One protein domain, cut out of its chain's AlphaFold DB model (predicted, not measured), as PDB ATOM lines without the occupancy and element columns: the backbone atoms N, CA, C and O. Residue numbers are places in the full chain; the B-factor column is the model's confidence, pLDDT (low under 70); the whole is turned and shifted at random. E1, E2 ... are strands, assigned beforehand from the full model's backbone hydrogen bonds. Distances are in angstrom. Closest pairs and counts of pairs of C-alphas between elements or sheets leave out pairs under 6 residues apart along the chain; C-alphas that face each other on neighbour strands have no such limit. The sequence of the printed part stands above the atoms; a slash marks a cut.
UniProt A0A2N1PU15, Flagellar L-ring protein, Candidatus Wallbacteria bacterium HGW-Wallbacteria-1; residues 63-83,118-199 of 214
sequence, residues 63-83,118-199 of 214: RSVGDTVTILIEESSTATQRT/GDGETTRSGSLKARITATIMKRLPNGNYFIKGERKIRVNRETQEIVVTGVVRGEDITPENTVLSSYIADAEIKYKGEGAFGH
ATOM      1  N   ARG A  63     -10.861   9.985  33.758       84.62
ATOM      2  CA  ARG A  63     -10.266   8.648  33.545       84.62
ATOM      3  C   ARG A  63     -10.606   8.059  32.179       84.62
ATOM      4  O   ARG A  63      -9.985   7.084  31.758       84.62
ATOM      5  N   SER A  64     -11.579   8.637  31.487       87.56
ATOM      6  CA  SER A  64     -12.025   8.197  30.175       87.56
ATOM      7  C   SER A  64     -11.396   9.045  29.078       87.56
ATOM      8  O   SER A  64     -11.057  10.214  29.262       87.56
ATOM      9  N   VAL A  65     -11.240   8.445  27.900       92.69
ATOM     10  CA  VAL A  65     -10.866   9.190  26.695       92.69
ATOM     11  C   VAL A  65     -11.953  10.225  26.407       92.69
ATOM     12  O   VAL A  65     -13.133   9.887  26.399       92.69
ATOM     13  N   GLY A  66     -11.551  11.473  26.180       91.94
ATOM     14  CA  GLY A  66     -12.459  12.612  26.029       91.94
ATOM     15  C   GLY A  66     -12.671  13.431  27.304       91.94
ATOM     16  O   GLY A  66     -13.117  14.573  27.198       91.94
ATOM     17  N   ASP A  67     -12.289  12.924  28.481       92.25
ATOM     18  CA  ASP A  67     -12.358  13.715  29.710       92.25
ATOM     19  C   ASP A  67     -11.333  14.859  29.679       92.25
ATOM     20  O   ASP A  67     -10.233  14.741  29.124       92.25
ATOM     21  N   THR A  68     -11.691  15.978  30.304       93.31
ATOM     22  CA  THR A  68     -10.834  17.160  30.416       93.31
ATOM     23  C   THR A  68     -10.135  17.228  31.765       93.31
ATOM     24  O   THR A  68     -10.765  17.069  32.809       93.31
ATOM     25  N   VAL A  69      -8.852  17.565  31.737       94.31
ATOM     26  CA  VAL A  69      -7.999  17.787  32.906       94.31
ATOM     27  C   VAL A  69      -7.423  19.194  32.822       94.31
ATOM     28  O   VAL A  69      -6.956  19.636  31.772       94.31
ATOM     29  N   THR A  70      -7.447  19.920  33.930       95.44
ATOM     30  CA  THR A  70      -6.827  21.239  34.038       95.44
ATOM     31  C   THR A  70      -5.368  21.090  34.444       95.44
ATOM     32  O   THR A  70      -5.060  20.589  35.518       95.44
ATOM     33  N   ILE A  71      -4.461  21.563  33.606       94.81
ATOM     34  CA  ILE A  71      -3.029  21.582  33.873       94.81
ATOM     35  C   ILE A  71      -2.648  22.950  34.439       94.81
ATOM     36  O   ILE A  71      -2.899  23.998  33.829       94.81
ATOM     37  N   LEU A  72      -2.033  22.926  35.615       93.81
ATOM     38  CA  LEU A  72      -1.352  24.049  36.244       93.81
ATOM     39  C   LEU A  72       0.108  24.023  35.791       93.81
ATOM     40  O   LEU A  72       0.861  23.133  36.172       93.81
ATOM     41  N   ILE A  73       0.493  24.983  34.962       90.88
ATOM     42  CA  ILE A  73       1.859  25.123  34.468       90.88
ATOM     43  C   ILE A  73       2.615  26.039  35.423       90.88
ATOM     44  O   ILE A  73       2.254  27.212  35.555       90.88
ATOM     45  N   GLU A  74       3.664  25.513  36.046       89.00
ATOM     46  CA  GLU A  74       4.631  26.280  36.830       89.00
ATOM     47  C   GLU A  74       6.047  25.858  36.426       89.00
ATOM     48  O   GLU A  74       6.644  24.967  37.018       89.00
ATOM     49  N   GLU A  75       6.577  26.510  35.391       83.69
ATOM     50  CA  GLU A  75       7.924  26.245  34.890       83.69
ATOM     51  C   GLU A  75       8.869  27.365  35.308       83.69
ATOM     52  O   GLU A  75       8.598  28.551  35.092       83.69
ATOM     53  N   SER A  76      10.013  26.989  35.871       77.88
ATOM     54  CA  SER A  76      11.124  27.903  36.118       77.88
ATOM     55  C   SER A  76      12.381  27.331  35.475       77.88
ATOM     56  O   SER A  76      12.765  26.196  35.739       77.88
ATOM     57  N   SER A  77      13.000  28.100  34.582       66.56
ATOM     58  CA  SER A  77      14.228  27.711  33.896       66.56
ATOM     59  C   SER A  77      15.285  28.777  34.120       66.56
ATOM     60  O   SER A  77      15.110  29.934  33.735       66.56
ATOM     61  N   THR A  78      16.387  28.377  34.748       65.06
ATOM     62  CA  THR A  78      17.574  29.213  34.923       65.06
ATOM     63  C   THR A  78      18.730  28.524  34.217       65.06
ATOM     64  O   THR A  78      19.226  27.497  34.674       65.06
ATOM     65  N   ALA A  79      19.147  29.078  33.083       53.56
ATOM     66  CA  ALA A  79      20.298  28.628  32.321       53.56
ATOM     67  C   ALA A  79      21.450  29.616  32.524       53.56
ATOM     68  O   ALA A  79      21.445  30.723  31.982       53.56
ATOM     69  N   THR A  80      22.450  29.213  33.301       63.62
ATOM     70  CA  THR A  80      23.695  29.971  33.460       63.62
ATOM     71  C   THR A  80      24.752  29.389  32.534       63.62
ATOM     72  O   THR A  80      25.115  28.221  32.651       63.62
ATOM     73  N   GLN A  81      25.258  30.198  31.607       54.66
ATOM     74  CA  GLN A  81      26.331  29.830  30.694       54.66
ATOM     75  C   GLN A  81      27.570  30.665  31.023       54.66
ATOM     76  O   GLN A  81      27.601  31.876  30.813       54.66
ATOM     77  N   ARG A  82      28.591  30.003  31.574       62.28
ATOM     78  CA  ARG A  82      29.893  30.602  31.893       62.28
ATOM     79  C   ARG A  82      30.886  30.246  30.795       62.28
ATOM     80  O   ARG A  82      31.040  29.075  30.465       62.28
ATOM     81  N   THR A  83      31.533  31.257  30.233       52.78
ATOM     82  CA  THR A  83      32.610  31.134  29.250       52.78
ATOM     83  C   THR A  83      33.846  31.785  29.852       52.78
ATOM     84  O   THR A  83      33.898  33.005  29.953       52.78
ATOM     85  N   GLY A 118      39.494  36.538  30.001       51.78
ATOM     86  CA  GLY A 118      38.129  36.961  29.701       51.78
ATOM     87  C   GLY A 118      37.115  36.032  30.360       51.78
ATOM     88  O   GLY A 118      36.845  34.950  29.837       51.78
ATOM     89  N   ASP A 119      36.537  36.459  31.481       58.22
ATOM     90  CA  ASP A 119      35.430  35.763  32.140       58.22
ATOM     91  C   ASP A 119      34.090  36.357  31.666       58.22
ATOM     92  O   ASP A 119      33.782  37.524  31.904       58.22
ATOM     93  N   GLY A 120      33.290  35.560  30.952       57.06
ATOM     94  CA  GLY A 120      31.961  35.928  30.466       57.06
ATOM     95  C   GLY A 120      30.880  35.031  31.062       57.06
ATOM     96  O   GLY A 120      30.747  33.871  30.677       57.06
ATOM     97  N   GLU A 121      30.067  35.559  31.976       60.59
ATOM     98  CA  GLU A 121      28.887  34.874  32.516       60.59
ATOM     99  C   GLU A 121      27.614  35.445  31.876       60.59
ATOM    100  O   GLU A 121      27.334  36.639  31.971       60.59
ATOM    101  N   THR A 122      26.831  34.597  31.206       61.34
ATOM    102  CA  THR A 122      25.488  34.947  30.732       61.34
ATOM    103  C   THR A 122      24.458  34.086  31.451       61.34
ATOM    104  O   THR A 122      24.450  32.862  31.335       61.34
ATOM    105  N   THR A 123      23.583  34.731  32.218       61.78
ATOM    106  CA  THR A 123      22.477  34.069  32.916       61.78
ATOM    107  C   THR A 123      21.179  34.384  32.189       61.78
ATOM    108  O   THR A 123      20.825  35.548  32.013       61.78
ATOM    109  N   ARG A 124      20.464  33.344  31.758       63.31
ATOM    110  CA  ARG A 124      19.112  33.431  31.201       63.31
ATOM    111  C   ARG A 124      18.143  32.815  32.199       63.31
ATOM    112  O   ARG A 124      18.221  31.620  32.458       63.31
ATOM    113  N   SER A 125      17.240  33.615  32.746       68.94
ATOM    114  CA  SER A 125      16.153  33.143  33.604       68.94
ATOM    115  C   SER A 125      14.801  33.358  32.922       68.94
ATOM    116  O   SER A 125      14.596  34.343  32.213       68.94
ATOM    117  N   GLY A 126      13.879  32.418  33.119       68.06
ATOM    118  CA  GLY A 126      12.502  32.496  32.641       68.06
ATOM    119  C   GLY A 126      11.554  31.769  33.591       68.06
ATOM    120  O   GLY A 126      11.845  30.660  34.032       68.06
ATOM    121  N   SER A 127      10.419  32.394  33.905       77.00
ATOM    122  CA  SER A 127       9.345  31.805  34.714       77.00
ATOM    123  C   SER A 127       8.020  31.842  33.958       77.00
ATOM    124  O   SER A 127       7.571  32.927  33.588       77.00
ATOM    125  N   LEU A 128       7.369  30.697  33.765       81.38
ATOM    126  CA  LEU A 128       6.072  30.571  33.102       81.38
ATOM    127  C   LEU A 128       5.035  30.035  34.092       81.38
ATOM    128  O   LEU A 128       5.145  28.908  34.568       81.38
ATOM    129  N   LYS A 129       4.004  30.843  34.361       87.44
ATOM    130  CA  LYS A 129       2.834  30.457  35.159       87.44
ATOM    131  C   LYS A 129       1.579  30.567  34.309       87.44
ATOM    132  O   LYS A 129       1.224  31.660  33.874       87.44
ATOM    133  N   ALA A 130       0.917  29.446  34.050       87.94
ATOM    134  CA  ALA A 130      -0.272  29.416  33.205       87.94
ATOM    135  C   ALA A 130      -1.233  28.293  33.605       87.94
ATOM    136  O   ALA A 130      -0.859  27.327  34.263       87.94
ATOM    137  N   ARG A 131      -2.496  28.416  33.187       91.75
ATOM    138  CA  ARG A 131      -3.519  27.384  33.375       91.75
ATOM    139  C   ARG A 131      -4.138  27.026  32.033       91.75
ATOM    140  O   ARG A 131      -4.667  27.899  31.336       91.75
ATOM    141  N   ILE A 132      -4.087  25.750  31.680       93.44
ATOM    142  CA  ILE A 132      -4.602  25.230  30.412       93.44
ATOM    143  C   ILE A 132      -5.461  23.998  30.662       93.44
ATOM    144  O   ILE A 132      -5.183  23.217  31.562       93.44
ATOM    145  N   THR A 133      -6.506  23.816  29.867       94.88
ATOM    146  CA  THR A 133      -7.294  22.584  29.880       94.88
ATOM    147  C   THR A 133      -6.786  21.673  28.771       94.88
ATOM    148  O   THR A 133      -6.608  22.107  27.634       94.88
ATOM    149  N   ALA A 134      -6.532  20.419  29.115       95.50
ATOM    150  CA  ALA A 134      -6.151  19.363  28.197       95.50
ATOM    151  C   ALA A 134      -7.211  18.267  28.190       95.50
ATOM    152  O   ALA A 134      -7.948  18.091  29.155       95.50
ATOM    153  N   THR A 135      -7.261  17.515  27.102       96.00
ATOM    154  CA  THR A 135      -8.162  16.378  26.943       96.00
ATOM    155  C   THR A 135      -7.353  15.090  26.919       96.00
ATOM    156  O   THR A 135      -6.262  15.039  26.340       96.00
ATOM    157  N   ILE A 136      -7.890  14.038  27.537       95.75
ATOM    158  CA  ILE A 136      -7.342  12.686  27.430       95.75
ATOM    159  C   ILE A 136      -7.615  12.170  26.018       95.75
ATOM    160  O   ILE A 136      -8.753  11.888  25.654       95.75
ATOM    161  N   MET A 137      -6.560  12.027  25.220       95.25
ATOM    162  CA  MET A 137      -6.662  11.570  23.831       95.25
ATOM    163  C   MET A 137      -6.697  10.046  23.727       95.25
ATOM    164  O   MET A 137      -7.344   9.497  22.843       95.25
ATOM    165  N   LYS A 138      -5.951   9.355  24.596       93.94
ATOM    166  CA  LYS A 138      -5.899   7.890  24.639       93.94
ATOM    167  C   LYS A 138      -5.402   7.390  25.990       93.94
ATOM    168  O   LYS A 138      -4.615   8.061  26.658       93.94
ATOM    169  N   ARG A 139      -5.814   6.173  26.338       94.56
ATOM    170  CA  ARG A 139      -5.260   5.396  27.451       94.56
ATOM    171  C   ARG A 139      -4.127   4.512  26.934       94.56
ATOM    172  O   ARG A 139      -4.277   3.829  25.923       94.56
ATOM    173  N   LEU A 140      -2.988   4.559  27.608       93.81
ATOM    174  CA  LEU A 140      -1.817   3.742  27.322       93.81
ATOM    175  C   LEU A 140      -1.973   2.340  27.947       93.81
ATOM    176  O   LEU A 140      -2.743   2.177  28.897       93.81
ATOM    177  N   PRO A 141      -1.234   1.323  27.461       92.94
ATOM    178  CA  PRO A 141      -1.339  -0.052  27.969       92.94
ATOM    179  C   PRO A 141      -1.028  -0.200  29.464       92.94
ATOM    180  O   PRO A 141      -1.564  -1.081  30.124       92.94
ATOM    181  N   ASN A 142      -0.193   0.687  30.010       92.31
ATOM    182  CA  ASN A 142       0.157   0.742  31.431       92.31
ATOM    183  C   ASN A 142      -0.921   1.403  32.314       92.31
ATOM    184  O   ASN A 142      -0.744   1.488  33.523       92.31
ATOM    185  N   GLY A 143      -2.022   1.887  31.729       90.31
ATOM    186  CA  GLY A 143      -3.091   2.579  32.447       90.31
ATOM    187  C   GLY A 143      -2.911   4.092  32.579       90.31
ATOM    188  O   GLY A 143      -3.816   4.741  33.101       90.31
ATOM    189  N   ASN A 144      -1.813   4.659  32.069       94.81
ATOM    190  CA  ASN A 144      -1.608   6.107  32.009       94.81
ATOM    191  C   ASN A 144      -2.405   6.731  30.857       94.81
ATOM    192  O   ASN A 144      -2.866   6.049  29.939       94.81
ATOM    193  N   TYR A 145      -2.521   8.050  30.870       95.12
ATOM    194  CA  TYR A 145      -3.295   8.809  29.900       95.12
ATOM    195  C   TYR A 145      -2.380   9.732  29.109       95.12
ATOM    196  O   TYR A 145      -1.610  10.494  29.686       95.12
ATOM    197  N   PHE A 146      -2.468   9.682  27.782       96.00
ATOM    198  CA  PHE A 146      -1.835  10.691  26.939       96.00
ATOM    199  C   PHE A 146      -2.787  11.878  26.808       96.00
ATOM    200  O   PHE A 146      -3.915  11.723  26.324       96.00
ATOM    201  N   ILE A 147      -2.327  13.050  27.237       95.81
ATOM    202  CA  ILE A 147      -3.114  14.279  27.267       95.81
ATOM    203  C   ILE A 147      -2.579  15.292  26.265       95.81
ATOM    204  O   ILE A 147      -1.373  15.385  26.020       95.81
ATOM    205  N   LYS A 148      -3.496  16.067  25.689       96.19
ATOM    206  CA  LYS A 148      -3.172  17.191  24.814       96.19
ATOM    207  C   LYS A 148      -4.098  18.360  25.115       96.19
ATOM    208  O   LYS A 148      -5.315  18.197  25.121       96.19
ATOM    209  N   GLY A 149      -3.519  19.531  25.342       95.25
ATOM    210  CA  GLY A 149      -4.233  20.789  25.522       95.25
ATOM    211  C   GLY A 149      -3.666  21.865  24.613       95.25
ATOM    212  O   GLY A 149      -2.457  21.944  24.409       95.25
ATOM    213  N   GLU A 150      -4.544  22.698  24.069       94.31
ATOM    214  CA  GLU A 150      -4.172  23.853  23.257       94.31
ATOM    215  C   GLU A 150      -5.019  25.049  23.685       94.31
ATOM    216  O   GLU A 150      -6.243  24.960  23.792       94.31
ATOM    217  N   ARG A 151      -4.363  26.181  23.943       92.19
ATOM    218  CA  ARG A 151      -5.021  27.436  24.295       92.19
ATOM    219  C   ARG A 151      -4.455  28.560  23.448       92.19
ATOM    220  O   ARG A 151      -3.279  28.897  23.557       92.19
ATOM    221  N   LYS A 152      -5.324  29.169  22.646       91.44
ATOM    222  CA  LYS A 152      -5.032  30.363  21.852       91.44
ATOM    223  C   LYS A 152      -5.677  31.572  22.513       91.44
ATOM    224  O   LYS A 152      -6.884  31.589  22.733       91.44
ATOM    225  N   ILE A 153      -4.870  32.569  22.851       88.62
ATOM    226  CA  ILE A 153      -5.304  33.821  23.469       88.62
ATOM    227  C   ILE A 153      -4.877  34.951  22.545       88.62
ATOM    228  O   ILE A 153      -3.715  35.034  22.164       88.62
ATOM    229  N   ARG A 154      -5.806  35.833  22.184       87.75
ATOM    230  CA  ARG A 154      -5.489  37.031  21.406       87.75
ATOM    231  C   ARG A 154      -5.530  38.248  22.324       87.75
ATOM    232  O   ARG A 154      -6.581  38.549  22.878       87.75
ATOM    233  N   VAL A 155      -4.401  38.932  22.481       83.88
ATOM    234  CA  VAL A 155      -4.258  40.133  23.318       83.88
ATOM    235  C   VAL A 155      -3.694  41.244  22.443       83.88
ATOM    236  O   VAL A 155      -2.688  41.044  21.782       83.88
ATOM    237  N   ASN A 156      -4.349  42.406  22.385       83.25
ATOM    238  CA  ASN A 156      -3.833  43.592  21.678       83.25
ATOM    239  C   ASN A 156      -3.362  43.356  20.224       83.25
ATOM    240  O   ASN A 156      -2.430  44.001  19.765       83.25
ATOM    241  N   ARG A 157      -4.058  42.487  19.472       82.88
ATOM    242  CA  ARG A 157      -3.737  42.045  18.089       82.88
ATOM    243  C   ARG A 157      -2.595  41.032  17.955       82.88
ATOM    244  O   ARG A 157      -2.383  40.532  16.848       82.88
ATOM    245  N   GLU A 158      -1.976  40.632  19.050       82.00
ATOM    246  CA  GLU A 158      -1.023  39.528  19.109       82.00
ATOM    247  C   GLU A 158      -1.746  38.235  19.487       82.00
ATOM    248  O   GLU A 158      -2.681  38.235  20.290       82.00
ATOM    249  N   THR A 159      -1.337  37.122  18.884       85.44
ATOM    250  CA  THR A 159      -1.873  35.795  19.205       85.44
ATOM    251  C   THR A 159      -0.816  35.023  19.980       85.44
ATOM    252  O   THR A 159       0.266  34.761  19.463       85.44
ATOM    253  N   GLN A 160      -1.151  34.647  21.206       87.06
ATOM    254  CA  GLN A 160      -0.372  33.760  22.056       87.06
ATOM    255  C   GLN A 160      -0.977  32.357  21.988       87.06
ATOM    256  O   GLN A 160      -2.181  32.177  22.176       87.06
ATOM    257  N   GLU A 161      -0.154  31.356  21.713       90.06
ATOM    258  CA  GLU A 161      -0.543  29.952  21.631       90.06
ATOM    259  C   GLU A 161       0.261  29.148  22.656       90.06
ATOM    260  O   GLU A 161       1.493  29.173  22.660       90.06
ATOM    261  N   ILE A 162      -0.450  28.433  23.527       90.75
ATOM    262  CA  ILE A 162       0.122  27.504  24.503       90.75
ATOM    263  C   ILE A 162      -0.342  26.104  24.128       90.75
ATOM    264  O   ILE A 162      -1.546  25.840  24.105       90.75
ATOM    265  N   VAL A 163       0.599  25.209  23.850       93.25
ATOM    266  CA  VAL A 163       0.326  23.792  23.587       93.25
ATOM    267  C   VAL A 163       1.015  22.969  24.658       93.25
ATOM    268  O   VAL A 163       2.208  23.148  24.890       93.25
ATOM    269  N   VAL A 164       0.271  22.065  25.288       94.69
ATOM    270  CA  VAL A 164       0.802  21.114  26.265       94.69
ATOM    271  C   VAL A 164       0.475  19.702  25.823       94.69
ATOM    272  O   VAL A 164      -0.678  19.386  25.524       94.69
ATOM    273  N   THR A 165       1.486  18.845  25.808       95.81
ATOM    274  CA  THR A 165       1.337  17.405  25.585       95.81
ATOM    275  C   THR A 165       2.154  16.628  26.595       95.81
ATOM    276  O   THR A 165       3.184  17.111  27.053       95.81
ATOM    277  N   GLY A 166       1.713  15.419  26.919       95.56
ATOM    278  CA  GLY A 166       2.475  14.526  27.782       95.56
ATOM    279  C   GLY A 166       1.648  13.342  28.253       95.56
ATOM    280  O   GLY A 166       0.533  13.101  27.776       95.56
ATOM    281  N   VAL A 167       2.209  12.596  29.194       96.25
ATOM    282  CA  VAL A 167       1.591  11.414  29.789       96.25
ATOM    283  C   VAL A 167       1.355  11.655  31.274       96.25
ATOM    284  O   VAL A 167       2.278  11.979  32.010       96.25
ATOM    285  N   VAL A 168       0.122  11.459  31.729       95.38
ATOM    286  CA  VAL A 168      -0.275  11.625  33.132       95.38
ATOM    287  C   VAL A 168      -0.763  10.299  33.705       95.38
ATOM    288  O   VAL A 168      -1.373   9.490  32.997       95.38
ATOM    289  N   ARG A 169      -0.505  10.057  34.987       94.75
ATOM    290  CA  ARG A 169      -1.064   8.906  35.699       94.75
ATOM    291  C   ARG A 169      -2.416   9.282  36.294       94.75
ATOM    292  O   ARG A 169      -2.651  10.428  36.656       94.75
ATOM    293  N   GLY A 170      -3.314   8.311  36.436       90.38
ATOM    294  CA  GLY A 170      -4.616   8.566  37.066       90.38
ATOM    295  C   GLY A 170      -4.534   8.969  38.543       90.38
ATOM    296  O   GLY A 170      -5.459   9.603  39.043       90.38
ATOM    297  N   GLU A 171      -3.447   8.602  39.225       90.25
ATOM    298  CA  GLU A 171      -3.175   8.941  40.628       90.25
ATOM    299  C   GLU A 171      -2.810  10.419  40.831       90.25
ATOM    300  O   GLU A 171      -3.216  11.003  41.834       90.25
ATOM    301  N   ASP A 172      -2.149  11.037  39.844       92.94
ATOM    302  CA  ASP A 172      -1.702  12.437  39.887       92.94
ATOM    303  C   ASP A 172      -2.835  13.440  39.602       92.94
ATOM    304  O   ASP A 172      -2.690  14.643  39.829       92.94
ATOM    305  N   ILE A 173      -3.974  12.960  39.088       92.69
ATOM    306  CA  ILE A 173      -5.164  13.779  38.840       92.69
ATOM    307  C   ILE A 173      -5.915  13.945  40.161       92.69
ATOM    308  O   ILE A 173      -6.397  12.964  40.738       92.69
ATOM    309  N   THR A 174      -6.048  15.187  40.627       91.94
ATOM    310  CA  THR A 174      -6.805  15.498  41.847       91.94
ATOM    311  C   THR A 174      -8.316  15.286  41.648       91.94
ATOM    312  O   THR A 174      -8.786  15.222  40.505       91.94
ATOM    313  N   PRO A 175      -9.116  15.198  42.727       88.94
ATOM    314  CA  PRO A 175     -10.581  15.131  42.638       88.94
ATOM    315  C   PRO A 175     -11.209  16.290  41.845       88.94
ATOM    316  O   PRO A 175     -12.256  16.132  41.224       88.94
ATOM    317  N   GLU A 176     -10.535  17.438  41.793       90.12
ATOM    318  CA  GLU A 176     -10.916  18.630  41.026       90.12
ATOM    319  C   GLU A 176     -10.447  18.580  39.559       90.12
ATOM    320  O   GLU A 176     -10.401  19.611  38.884       90.12
ATOM    321  N   ASN A 177     -10.063  17.404  39.053       92.06
ATOM    322  CA  ASN A 177      -9.569  17.192  37.690       92.06
ATOM    323  C   ASN A 177      -8.400  18.107  37.333       92.06
ATOM    324  O   ASN A 177      -8.347  18.673  36.239       92.06
ATOM    325  N   THR A 178      -7.477  18.284  38.274       93.44
ATOM    326  CA  THR A 178      -6.335  19.175  38.117       93.44
ATOM    327  C   THR A 178      -5.022  18.402  38.248       93.44
ATOM    328  O   THR A 178      -4.951  17.421  38.984       93.44
ATOM    329  N   VAL A 179      -3.990  18.823  37.515       94.69
ATOM    330  CA  VAL A 179      -2.635  18.254  37.572       94.69
ATOM    331  C   VAL A 179      -1.585  19.360  37.440       94.69
ATOM    332  O   VAL A 179      -1.786  20.327  36.703       94.69
ATOM    333  N   LEU A 180      -0.471  19.240  38.158       94.44
ATOM    334  CA  LEU A 180       0.684  20.133  38.014       94.44
ATOM    335  C   LEU A 180       1.568  19.687  36.845       94.44
ATOM    336  O   LEU A 180       1.720  18.489  36.613       94.44
ATOM    337  N   SER A 181       2.184  20.634  36.132       91.94
ATOM    338  CA  SER A 181       3.073  20.324  35.004       91.94
ATOM    339  C   SER A 181       4.251  19.430  35.397       91.94
ATOM    340  O   SER A 181       4.654  18.586  34.602       91.94
ATOM    341  N   SER A 182       4.718  19.524  36.645       92.06
ATOM    342  CA  SER A 182       5.775  18.680  37.214       92.06
ATOM    343  C   SER A 182       5.417  17.194  37.338       92.06
ATOM    344  O   SER A 182       6.319  16.360  37.380       92.06
ATOM    345  N   TYR A 183       4.126  16.848  37.391       93.56
ATOM    346  CA  TYR A 183       3.654  15.458  37.467       93.56
ATOM    347  C   TYR A 183       3.333  14.857  36.090       93.56
ATOM    348  O   TYR A 183       2.871  13.721  35.993       93.56
ATOM    349  N   ILE A 184       3.573  15.594  35.003       94.38
ATOM    350  CA  ILE A 184       3.365  15.100  33.641       94.38
ATOM    351  C   ILE A 184       4.683  14.515  33.125       94.38
ATOM    352  O   ILE A 184       5.691  15.208  33.007       94.38
ATOM    353  N   ALA A 185       4.671  13.230  32.776       94.19
ATOM    354  CA  ALA A 185       5.799  12.574  32.128       94.19
ATOM    355  C   ALA A 185       5.922  13.025  30.666       94.19
ATOM    356  O   ALA A 185       4.911  13.170  29.969       94.19
ATOM    357  N   ASP A 186       7.162  13.231  30.211       92.56
ATOM    358  CA  ASP A 186       7.494  13.740  28.873       92.56
ATOM    359  C   ASP A 186       6.681  14.992  28.499       92.56
ATOM    360  O   ASP A 186       6.167  15.124  27.384       92.56
ATOM    361  N   ALA A 187       6.518  15.898  29.470       91.75
ATOM    362  CA  ALA A 187       5.775  17.133  29.293       91.75
ATOM    363  C   ALA A 187       6.456  18.027  28.250       91.75
ATOM    364  O   ALA A 187       7.567  18.520  28.445       91.75
ATOM    365  N   GLU A 188       5.760  18.282  27.149       92.56
ATOM    366  CA  GLU A 188       6.172  19.250  26.142       92.56
ATOM    367  C   GLU A 188       5.237  20.456  26.215       92.56
ATOM    368  O   GLU A 188       4.047  20.363  25.906       92.56
ATOM    369  N   ILE A 189       5.788  21.596  26.636       90.38
ATOM    370  CA  ILE A 189       5.069  22.860  26.784       90.38
ATOM    371  C   ILE A 189       5.629  23.839  25.758       90.38
ATOM    372  O   ILE A 189       6.740  24.350  25.890       90.38
ATOM    373  N   LYS A 190       4.852  24.101  24.709       89.19
ATOM    374  CA  LYS A 190       5.192  25.070  23.667       89.19
ATOM    375  C   LYS A 190       4.452  26.362  23.942       89.19
ATOM    376  O   LYS A 190       3.226  26.394  23.884       89.19
ATOM    377  N   TYR A 191       5.206  27.422  24.191       85.38
ATOM    378  CA  TYR A 191       4.695  28.783  24.246       85.38
ATOM    379  C   TYR A 191       5.126  29.524  22.979       85.38
ATOM    380  O   TYR A 191       6.319  29.681  22.722       85.38
ATOM    381  N   LYS A 192       4.162  29.955  22.166       82.31
ATOM    382  CA  LYS A 192       4.391  30.758  20.963       82.31
ATOM    383  C   LYS A 192       3.709  32.111  21.129       82.31
ATOM    384  O   LYS A 192       2.491  32.176  21.250       82.31
ATOM    385  N   GLY A 193       4.491  33.184  21.115       71.25
ATOM    386  CA  GLY A 193       4.007  34.562  21.182       71.25
ATOM    387  C   GLY A 193       5.174  35.548  21.185       71.25
ATOM    388  O   GLY A 193       6.247  35.237  21.702       71.25
ATOM    389  N   GLU A 194       4.977  36.731  20.603       64.31
ATOM    390  CA  GLU A 194       5.928  37.847  20.666       64.31
ATOM    391  C   GLU A 194       5.790  38.561  22.018       64.31
ATOM    392  O   GLU A 194       5.250  39.650  22.117       64.31
ATOM    393  N   GLY A 195       6.221  37.932  23.112       56.88
ATOM    394  CA  GLY A 195       6.156  38.593  24.415       56.88
ATOM    395  C   GLY A 195       6.603  37.727  25.586       56.88
ATOM    396  O   GLY A 195       6.138  36.607  25.749       56.88
ATOM    397  N   ALA A 196       7.489  38.296  26.408       50.91
ATOM    398  CA  ALA A 196       7.979  37.848  27.722       50.91
ATOM    399  C   ALA A 196       9.129  36.815  27.823       50.91
ATOM    400  O   ALA A 196       9.783  36.802  28.862       50.91
ATOM    401  N   PHE A 197       9.484  36.036  26.791       52.25
ATOM    402  CA  PHE A 197      10.564  35.021  26.904       52.25
ATOM    403  C   PHE A 197      11.667  35.129  25.841       52.25
ATOM    404  O   PHE A 197      12.180  34.124  25.352       52.25
ATOM    405  N   GLY A 198      12.038  36.350  25.445       50.03
ATOM    406  CA  GLY A 198      12.898  36.526  24.272       50.03
ATOM    407  C   GLY A 198      13.671  37.833  24.176       50.03
ATOM    408  O   GLY A 198      13.901  38.305  23.070       50.03
ATOM    409  N   HIS A 199      14.117  38.420  25.286       43.81
ATOM    410  CA  HIS A 199      15.166  39.445  25.234       43.81
ATOM    411  C   HIS A 199      16.465  38.887  25.809       43.81
ATOM    412  O   HIS A 199      16.999  39.372  26.797       43.81
TER     413      HIS A 199
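AT A GLANCE: This is residues 63 to 83 and 118 to 199 of the 214 residues of the protein "Flagellar L-ring protein" of Candidatus Wallbacteria bacterium HGW-Wallbacteria-1 (UniProt A0A2N1PU15). What shape do these atoms make? One twisted six-stranded sheet is curled like part of a barrel and folded back on itself at E2, so that E5 and E1 partly face E3, E4 and E6. E1 and E2 run on together past the other strands as a long two-stranded arm, which ends at residues 83 and 118. What is it built of? The 103 printed residues hold no named helix and six named strands, E1 to E6 along the chain, in the sheet order E5 E1 E2 E3 E4 E6, mixed; the class is all strand. How compact is it? It is loose, with a radius of gyration of the C-alphas of 16.4 A, and elongated, spanning 56 by 35 by 21 A.

IN THESE COORDINATES: Where are the longest strands? E2, residues 118 to 139, is 53.7 A long and begins with C-alpha 118 at (38.129, 36.961, 29.701). E1, residues 68 to 83, is 45.7 A long and begins with C-alpha 68 at (-10.834, 17.160, 30.416). Where are the others? E3, residues 145 to 155, is 32.0 A long, and E4, residues 158 to 168, is 31.2 A long. E5 is residues 178 to 180, 7.1 A, and E6 is residues 185 to 192, 21.4 A, ending with C-alpha 192 at (4.391, 30.758, 20.963).

HOW THE PARTS SIT: How does E2 join the two leaves of the folded sheet? E2 bends by 86 degrees at residue 135; it pairs with E1 over residues 120 to 135 and with E3 over 135 to 139. E1 and E2 are antiparallel at 165 degrees, with N 71 and O 132 2.7 A apart. E2 and E3 are an antiparallel hairpin at 113 degrees, with N 137 and O 146 2.9 A apart. What follows on each side? E2, E3 and E4 make a meander, each strand the antiparallel neighbour of the one before; in the hairpin of E3 and E4, N 151 and O 162 are 2.8 A apart. Edge strand E6 is antiparallel to E4, with N 163 and O 190 2.9 A apart, and edge strand E5 is parallel to E1, with N 72 and O 179 2.8 A apart. Which strands stay apart? Among them are E1 and E4, and E2 and E6.

THE WHOLE: How far does it reach? The two C-alphas farthest apart, those of Ser 64 and Gly 118, are 57.8 A apart. Is the printed part cut? Residues 84 to 117 are not printed, and C-alphas 83 and 118 are 8.0 A apart across the cut. Of the links printed whole, none is long. Where is confidence low? The mean pLDDT of the printed part is 84.0, and residues 77 to 83, 118 to 126 and 194 to 199 are under 70.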